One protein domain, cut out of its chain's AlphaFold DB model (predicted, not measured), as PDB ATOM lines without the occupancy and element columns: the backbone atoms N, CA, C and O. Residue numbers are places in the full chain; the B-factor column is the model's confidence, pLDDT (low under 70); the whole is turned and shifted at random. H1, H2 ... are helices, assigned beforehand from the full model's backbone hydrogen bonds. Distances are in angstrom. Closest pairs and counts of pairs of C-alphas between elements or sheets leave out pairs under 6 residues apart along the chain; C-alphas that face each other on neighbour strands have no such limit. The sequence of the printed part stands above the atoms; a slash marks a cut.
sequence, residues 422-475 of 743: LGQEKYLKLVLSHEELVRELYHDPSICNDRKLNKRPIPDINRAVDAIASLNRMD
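This is residues 422 to 475 of the 743 residues of the protein "Rod_C domain-containing protein" of Clastoptera arizonana (Arizona spittle bug) (UniProt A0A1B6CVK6). Two helices, H2 and H4, lie side by side and run opposite ways, and a long loop makes the far end of an elongated shape: the chain goes out from H2 through the short H3, and residues 450 to 460 turn and fold back to H4. The short H1 comes before H2 and is near H2 but away from H4. The printed part has 54 residues with four named helices, in the order H1, H2, H3, H4, and no named strand; the class is all helix. The whole is only just compact, close to loose, with a radius of gyration of the C-alphas of 11.9 A, and the C-alphas span 35 by 20 by 15 A.

The printed part begins at Leu 422. H1 holds residues 425 to 428, from C-alpha 425 at (194.326, 223.393, 210.498), and measures 5.0 A from first to last C-alpha. H2 holds residues 434 to 442 and measures 12.5 A, beginning with C-alpha 434 at (191.735, 234.282, 220.446). H3 holds residues 445 to 449 and measures 6.1 A. H4, residues 461 to 472, is the longest helix with 12 residues and 16.3 A; its last C-alpha, of Asn 472, is at (188.305, 241.054, 218.647).

H1 and H2 only just touch, with 3 pairs of C-alphas within 8 A; the closest C-alphas are those of Tyr 427 and Leu 437, 6.4 A apart. H2 and H4 touch, with 6 pairs of C-alphas within 8 A, and the closest are those of Val 438 and Val 465, 6.3 A apart. Their lines stand at a shallow tilt of 5 degrees, and they run opposite ways. Their centres are 10.4 A apart. H2 and H3 meet only through their link. H3 is apart from H1 and from H4, and H1 is apart from H4. In H2, H3 and H4 every pair of O of residue i and N of residue i+4 is within hydrogen-bond range; H1, with 4 residues, is too short for such a pair, and its 1 pair of O i and N i+3 is within range.

The two C-alphas farthest apart are those of Leu 453 and Arg 473, 35.9 A. The C-alphas of Leu 422 and Asp 475, first and last of the printed part, are 21.2 A apart. The printed part has no cut. The links from H1 to H2 and from H2 to H3 are tight, with 5 and 2 residues, and the link from H3 to H4 is long, with 11 residues. The mean pLDDT of the printed part is 83.7, and the model's confidence is low, under 70, at residues 450 to 458, which lie in that long link.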
ATOM      1  N   LEU A 422     198.816 231.773 207.008       91.44
ATOM      2  CA  LEU A 422     198.692 231.036 208.270       91.44
ATOM      3  C   LEU A 422     197.403 230.186 208.329       91.44
ATOM      4  O   LEU A 422     196.997 229.745 209.399       91.44
ATOM      5  N   GLY A 423     196.744 229.931 207.192       88.88
ATOM      6  CA  GLY A 423     195.503 229.145 207.080       88.88
ATOM      7  C   GLY A 423     195.677 227.632 207.284       88.88
ATOM      8  O   GLY A 423     195.210 226.838 206.474       88.88
ATOM      9  N   GLN A 424     196.398 227.225 208.328       89.50
ATOM     10  CA  GLN A 424     196.675 225.829 208.664       89.50
ATOM     11  C   GLN A 424     195.653 225.303 209.678       89.50
ATOM     12  O   GLN A 424     195.182 226.048 210.536       89.50
ATOM     13  N   GLU A 425     195.356 224.001 209.639       90.62
ATOM     14  CA  GLU A 425     194.326 223.393 210.498       90.62
ATOM     15  C   GLU A 425     194.590 223.602 212.001       90.62
ATOM     16  O   GLU A 425     193.645 223.819 212.760       90.62
ATOM     17  N   LYS A 426     195.865 223.620 212.426       92.75
ATOM     18  CA  LYS A 426     196.255 223.918 213.817       92.75
ATOM     19  C   LYS A 426     195.724 225.269 214.307       92.75
ATOM     20  O   LYS A 426     195.228 225.360 215.423       92.75
ATOM     21  N   TYR A 427     195.753 226.288 213.450       93.31
ATOM     22  CA  TYR A 427     195.314 227.643 213.780       93.31
ATOM     23  C   TYR A 427     193.812 227.816 213.596       93.31
ATOM     24  O   TYR A 427     193.155 228.439 214.424       93.31
ATOM     25  N   LEU A 428     193.244 227.195 212.560       91.88
ATOM     26  CA  LEU A 428     191.807 227.263 212.287       91.88
ATOM     27  C   LEU A 428     190.959 226.671 213.429       91.88
ATOM     28  O   LEU A 428     189.849 227.141 213.670       91.88
ATOM     29  N   LYS A 429     191.489 225.689 214.174       93.31
ATOM     30  CA  LYS A 429     190.834 225.120 215.367       93.31
ATOM     31  C   LYS A 429     190.733 226.101 216.540       93.31
ATOM     32  O   LYS A 429     189.795 225.995 217.323       93.31
ATOM     33  N   LEU A 430     191.653 227.062 216.632       92.81
ATOM     34  CA  LEU A 430     191.763 228.014 217.745       92.81
ATOM     35  C   LEU A 430     191.117 229.369 217.445       92.81
ATOM     36  O   LEU A 430     191.209 230.293 218.243       92.81
ATOM     37  N   VAL A 431     190.428 229.503 216.313       91.81
ATOM     38  CA  VAL A 431     189.865 230.774 215.840       91.81
ATOM     39  C   VAL A 431     188.947 231.474 216.854       91.81
ATOM     40  O   VAL A 431     188.888 232.698 216.858       91.81
ATOM     41  N   LEU A 432     188.249 230.718 217.704       89.38
ATOM     42  CA  LEU A 432     187.379 231.265 218.752       89.38
ATOM     43  C   LEU A 432     188.098 231.478 220.095       89.38
ATOM     44  O   LEU A 432     187.603 232.225 220.936       89.38
ATOM     45  N   SER A 433     189.249 230.834 220.294       91.31
ATOM     46  CA  SER A 433     190.116 230.984 221.466       91.31
ATOM     47  C   SER A 433     191.219 231.991 221.145       91.31
ATOM     48  O   SER A 433     192.377 231.628 220.944       91.31
ATOM     49  N   HIS A 434     190.859 233.270 221.043       88.56
ATOM     50  CA  HIS A 434     191.735 234.282 220.446       88.56
ATOM     51  C   HIS A 434     193.101 234.429 221.145       88.56
ATOM     52  O   HIS A 434     194.109 234.597 220.465       88.56
ATOM     53  N   GLU A 435     193.174 234.327 222.477       89.25
ATOM     54  CA  GLU A 435     194.456 234.387 223.198       89.25
ATOM     55  C   GLU A 435     195.343 233.165 222.932       89.25
ATOM     56  O   GLU A 435     196.533 233.317 222.662       89.25
ATOM     57  N   GLU A 436     194.773 231.957 222.979       91.25
ATOM     58  CA  GLU A 436     195.486 230.710 222.666       91.25
ATOM     59  C   GLU A 436     195.993 230.727 221.224       91.25
ATOM     60  O   GLU A 436     197.143 230.379 220.969       91.25
ATOM     61  N   LEU A 437     195.171 231.214 220.286       93.88
ATOM     62  CA  LEU A 437     195.568 231.401 218.897       93.88
ATOM     63  C   LEU A 437     196.787 232.319 218.783       93.88
ATOM     64  O   LEU A 437     197.732 231.978 218.080       93.88
ATOM     65  N   VAL A 438     196.792 233.468 219.466       93.12
ATOM     66  CA  VAL A 438     197.934 234.393 219.433       93.12
ATOM     67  C   VAL A 438     199.190 233.744 220.019       93.12
ATOM     68  O   VAL A 438     200.256 233.845 219.407       93.12
ATOM     69  N   ARG A 439     199.079 233.039 221.153       92.31
ATOM     70  CA  ARG A 439     200.208 232.304 221.748       92.31
ATOM     71  C   ARG A 439     200.765 231.268 220.763       92.31
ATOM     72  O   ARG A 439     201.970 231.249 220.525       92.31
ATOM     73  N   GLU A 440     199.911 230.479 220.117       92.94
ATOM     74  CA  GLU A 440     200.309 229.463 219.130       92.94
ATOM     75  C   GLU A 440     200.880 230.051 217.827       92.94
ATOM     76  O   GLU A 440     201.773 229.466 217.205       92.94
ATOM     77  N   LEU A 441     200.401 231.220 217.395       93.25
ATOM     78  CA  LEU A 441     200.961 231.938 216.247       93.25
ATOM     79  C   LEU A 441     202.403 232.377 216.522       93.25
ATOM     80  O   LEU A 441     203.278 232.193 215.680       93.25
ATOM     81  N   TYR A 442     202.673 232.892 217.720       91.69
ATOM     82  CA  TYR A 442     204.017 233.287 218.142       91.69
ATOM     83  C   TYR A 442     204.980 232.110 218.374       91.69
ATOM     84  O   TYR A 442     206.197 232.299 218.372       91.69
ATOM     85  N   HIS A 443     204.455 230.892 218.515       90.25
ATOM     86  CA  HIS A 443     205.245 229.663 218.557       90.25
ATOM     87  C   HIS A 443     205.442 229.020 217.170       90.25
ATOM     88  O   HIS A 443     206.054 227.952 217.089       90.25
ATOM     89  N   ASP A 444     204.998 229.649 216.067       89.94
ATOM     90  CA  ASP A 444     205.156 229.062 214.731       89.94
ATOM     91  C   ASP A 444     206.642 228.806 214.392       89.94
ATOM     92  O   ASP A 444     207.496 229.691 214.552       89.94
ATOM     93  N   PRO A 445     206.986 227.603 213.891       86.00
ATOM     94  CA  PRO A 445     208.363 227.255 213.555       86.00
ATOM     95  C   PRO A 445     208.982 228.151 212.470       86.00
ATOM     96  O   PRO A 445     210.210 228.215 212.376       86.00
ATOM     97  N   SER A 446     208.191 228.863 211.656       84.31
ATOM     98  CA  SER A 446     208.711 229.787 210.642       84.31
ATOM     99  C   SER A 446     209.579 230.892 211.238       84.31
ATOM    100  O   SER A 446     210.543 231.296 210.594       84.31
ATOM    101  N   ILE A 447     209.287 231.334 212.469       85.19
ATOM    102  CA  ILE A 447     210.053 232.382 213.163       85.19
ATOM    103  C   ILE A 447     211.499 231.921 213.418       85.19
ATOM    104  O   ILE A 447     212.447 232.684 213.239       85.19
ATOM    105  N   CYS A 448     211.686 230.656 213.802       79.94
ATOM    106  CA  CYS A 448     213.002 230.109 214.148       79.94
ATOM    107  C   CYS A 448     213.775 229.573 212.931       79.94
ATOM    108  O   CYS A 448     215.007 229.570 212.930       79.94
ATOM    109  N   ASN A 449     213.066 229.122 211.890       70.44
ATOM    110  CA  ASN A 449     213.669 228.495 210.713       70.44
ATOM    111  C   ASN A 449     214.359 229.487 209.761       70.44
ATOM    112  O   ASN A 449     215.368 229.127 209.151       70.44
ATOM    113  N   ASP A 450     213.868 230.724 209.637       55.53
ATOM    114  CA  ASP A 450     214.369 231.660 208.615       55.53
ATOM    115  C   ASP A 450     215.772 232.211 208.928       55.53
ATOM    116  O   ASP A 450     216.594 232.372 208.031       55.53
ATOM    117  N   ARG A 451     216.137 232.354 210.213       53.66
ATOM    118  CA  ARG A 451     217.515 232.732 210.597       53.66
ATOM    119  C   ARG A 451     218.556 231.650 210.287       53.66
ATOM    120  O   ARG A 451     219.749 231.942 210.280       53.66
ATOM    121  N   LYS A 452     218.130 230.403 210.052       47.78
ATOM    122  CA  LYS A 452     219.029 229.274 209.758       47.78
ATOM    123  C   LYS A 452     219.198 229.041 208.253       47.78
ATOM    124  O   LYS A 452     220.260 228.586 207.833       47.78
ATOM    125  N   LEU A 453     218.183 229.336 207.436       44.72
ATOM    126  CA  LEU A 453     218.137 229.014 206.006       44.72
ATOM    127  C   LEU A 453     217.279 230.059 205.264       44.72
ATOM    128  O   LEU A 453     216.065 229.902 205.233       44.72
ATOM    129  N   ASN A 454     217.910 231.053 204.618       49.81
ATOM    130  CA  ASN A 454     217.317 232.123 203.778       49.81
ATOM    131  C   ASN A 454     216.473 231.617 202.571       49.81
ATOM    132  O   ASN A 454     216.742 231.973 201.423       49.81
ATOM    133  N   LYS A 455     215.512 230.709 202.761       48.56
ATOM    134  CA  LYS A 455     214.875 229.957 201.666       48.56
ATOM    135  C   LYS A 455     213.357 230.113 201.579       48.56
ATOM    136  O   LYS A 455     212.803 229.650 200.581       48.56
ATOM    137  N   ARG A 456     212.655 230.749 202.532       51.19
ATOM    138  CA  ARG A 456     211.197 230.983 202.416       51.19
ATOM    139  C   ARG A 456     210.768 232.329 203.013       51.19
ATOM    140  O   ARG A 456     211.196 232.641 204.110       51.19
ATOM    141  N   PRO A 457     209.875 233.089 202.350       59.03
ATOM    142  CA  PRO A 457     209.327 234.312 202.929       59.03
ATOM    143  C   PRO A 457     208.464 233.979 204.155       59.03
ATOM    144  O   PRO A 457     207.500 233.215 204.037       59.03
ATOM    145  N   ILE A 458     208.817 234.546 205.311       67.31
ATOM    146  CA  ILE A 458     208.083 234.395 206.575       67.31
ATOM    147  C   ILE A 458     206.665 234.980 206.416       67.31
ATOM    148  O   ILE A 458     206.516 236.073 205.859       67.31
ATOM    149  N   PRO A 459     205.609 234.292 206.889       80.94
ATOM    150  CA  PRO A 459     204.305 234.919 207.077       80.94
ATOM    151  C   PRO A 459     204.400 236.018 208.147       80.94
ATOM    152  O   PRO A 459     204.928 235.791 209.230       80.94
ATOM    153  N   ASP A 460     203.891 237.217 207.868       87.62
ATOM    154  CA  ASP A 460     203.938 238.332 208.822       87.62
ATOM    155  C   ASP A 460     202.956 238.105 209.989       87.62
ATOM    156  O   ASP A 460     201.800 238.532 209.961       87.62
ATOM    157  N   ILE A 461     203.422 237.372 211.004       92.19
ATOM    158  CA  ILE A 461     202.655 236.987 212.191       92.19
ATOM    159  C   ILE A 461     202.316 238.214 213.036       92.19
ATOM    160  O   ILE A 461     201.196 238.299 213.529       92.19
ATOM    161  N   ASN A 462     203.222 239.189 213.168       91.88
ATOM    162  CA  ASN A 462     202.946 240.410 213.930       91.88
ATOM    163  C   ASN A 462     201.735 241.163 213.361       91.88
ATOM    164  O   ASN A 462     200.799 241.452 214.108       91.88
ATOM    165  N   ARG A 463     201.692 241.382 212.039       92.00
ATOM    166  CA  ARG A 463     200.531 242.020 211.395       92.00
ATOM    167  C   ARG A 463     199.269 241.162 211.433       92.00
ATOM    168  O   ARG A 463     198.174 241.708 211.573       92.00
ATOM    169  N   ALA A 464     199.397 239.839 211.312       93.62
ATOM    170  CA  ALA A 464     198.260 238.932 211.455       93.62
ATOM    171  C   ALA A 464     197.640 239.042 212.856       93.62
ATOM    172  O   ALA A 464     196.426 239.183 212.991       93.62
ATOM    173  N   VAL A 465     198.480 239.044 213.891       93.75
ATOM    174  CA  VAL A 465     198.079 239.197 215.291       93.75
ATOM    175  C   VAL A 465     197.454 240.570 215.546       93.75
ATOM    176  O   VAL A 465     196.401 240.630 216.176       93.75
ATOM    177  N   ASP A 466     198.019 241.658 215.011       93.12
ATOM    178  CA  ASP A 466     197.426 243.000 215.130       93.12
ATOM    179  C   ASP A 466     196.030 243.060 214.487       93.12
ATOM    180  O   ASP A 466     195.090 243.611 215.064       93.12
ATOM    181  N   ALA A 467     195.860 242.438 213.315       92.94
ATOM    182  CA  ALA A 467     194.565 242.350 212.648       92.94
ATOM    183  C   ALA A 467     193.548 241.543 213.478       92.94
ATOM    184  O   ALA A 467     192.415 241.994 213.656       92.94
ATOM    185  N   ILE A 468     193.947 240.398 214.046       93.56
ATOM    186  CA  ILE A 468     193.091 239.577 214.925       93.56
ATOM    187  C   ILE A 468     192.713 240.345 216.197       93.56
ATOM    188  O   ILE A 468     191.547 240.327 216.601       93.56
ATOM    189  N   ALA A 469     193.667 241.045 216.811       91.94
ATOM    190  CA  ALA A 469     193.433 241.841 218.010       91.94
ATOM    191  C   ALA A 469     192.477 243.008 217.737       91.94
ATOM    192  O   ALA A 469     191.560 243.243 218.525       91.94
ATOM    193  N   SER A 470     192.630 243.689 216.596       92.69
ATOM    194  CA  SER A 470     191.738 244.781 216.187       92.69
ATOM    195  C   SER A 470     190.296 244.311 215.963       92.69
ATOM    196  O   SER A 470     189.358 244.983 216.390       92.69
ATOM    197  N   LEU A 471     190.117 243.127 215.367       90.62
ATOM    198  CA  LEU A 471     188.808 242.520 215.123       90.62
ATOM    199  C   LEU A 471     188.104 242.158 216.439       90.62
ATOM    200  O   LEU A 471     186.917 242.434 216.598       90.62
ATOM    201  N   ASN A 472     188.842 241.571 217.385       86.38
ATOM    202  CA  ASN A 472     188.305 241.054 218.647       86.38
ATOM    203  C   ASN A 472     188.392 242.045 219.820       86.38
ATOM    204  O   ASN A 472     188.010 241.699 220.935       86.38
ATOM    205  N   ARG A 473     188.886 243.271 219.588       86.50
ATOM    206  CA  ARG A 473     189.124 244.303 220.619       86.50
ATOM    207  C   ARG A 473     189.975 243.792 221.791       86.50
ATOM    208  O   ARG A 473     189.682 244.080 222.949       86.50
ATOM    209  N   MET A 474     191.013 243.018 221.483       86.25
ATOM    210  CA  MET A 474     191.917 242.448 222.483       86.25
ATOM    211  C   MET A 474     193.032 243.420 222.857       86.25
ATOM    212  O   MET A 474     193.562 244.130 222.000       86.25
ATOM    213  N   ASP A 475     193.455 243.373 224.118       86.38
ATOM    214  CA  ASP A 475     194.679 244.032 224.557       86.38
ATOM    215  C   ASP A 475     195.902 243.163 224.236       86.38
ATOM    216  O   ASP A 475     196.382 242.361 225.039       86.38
TER     217      ASP A 475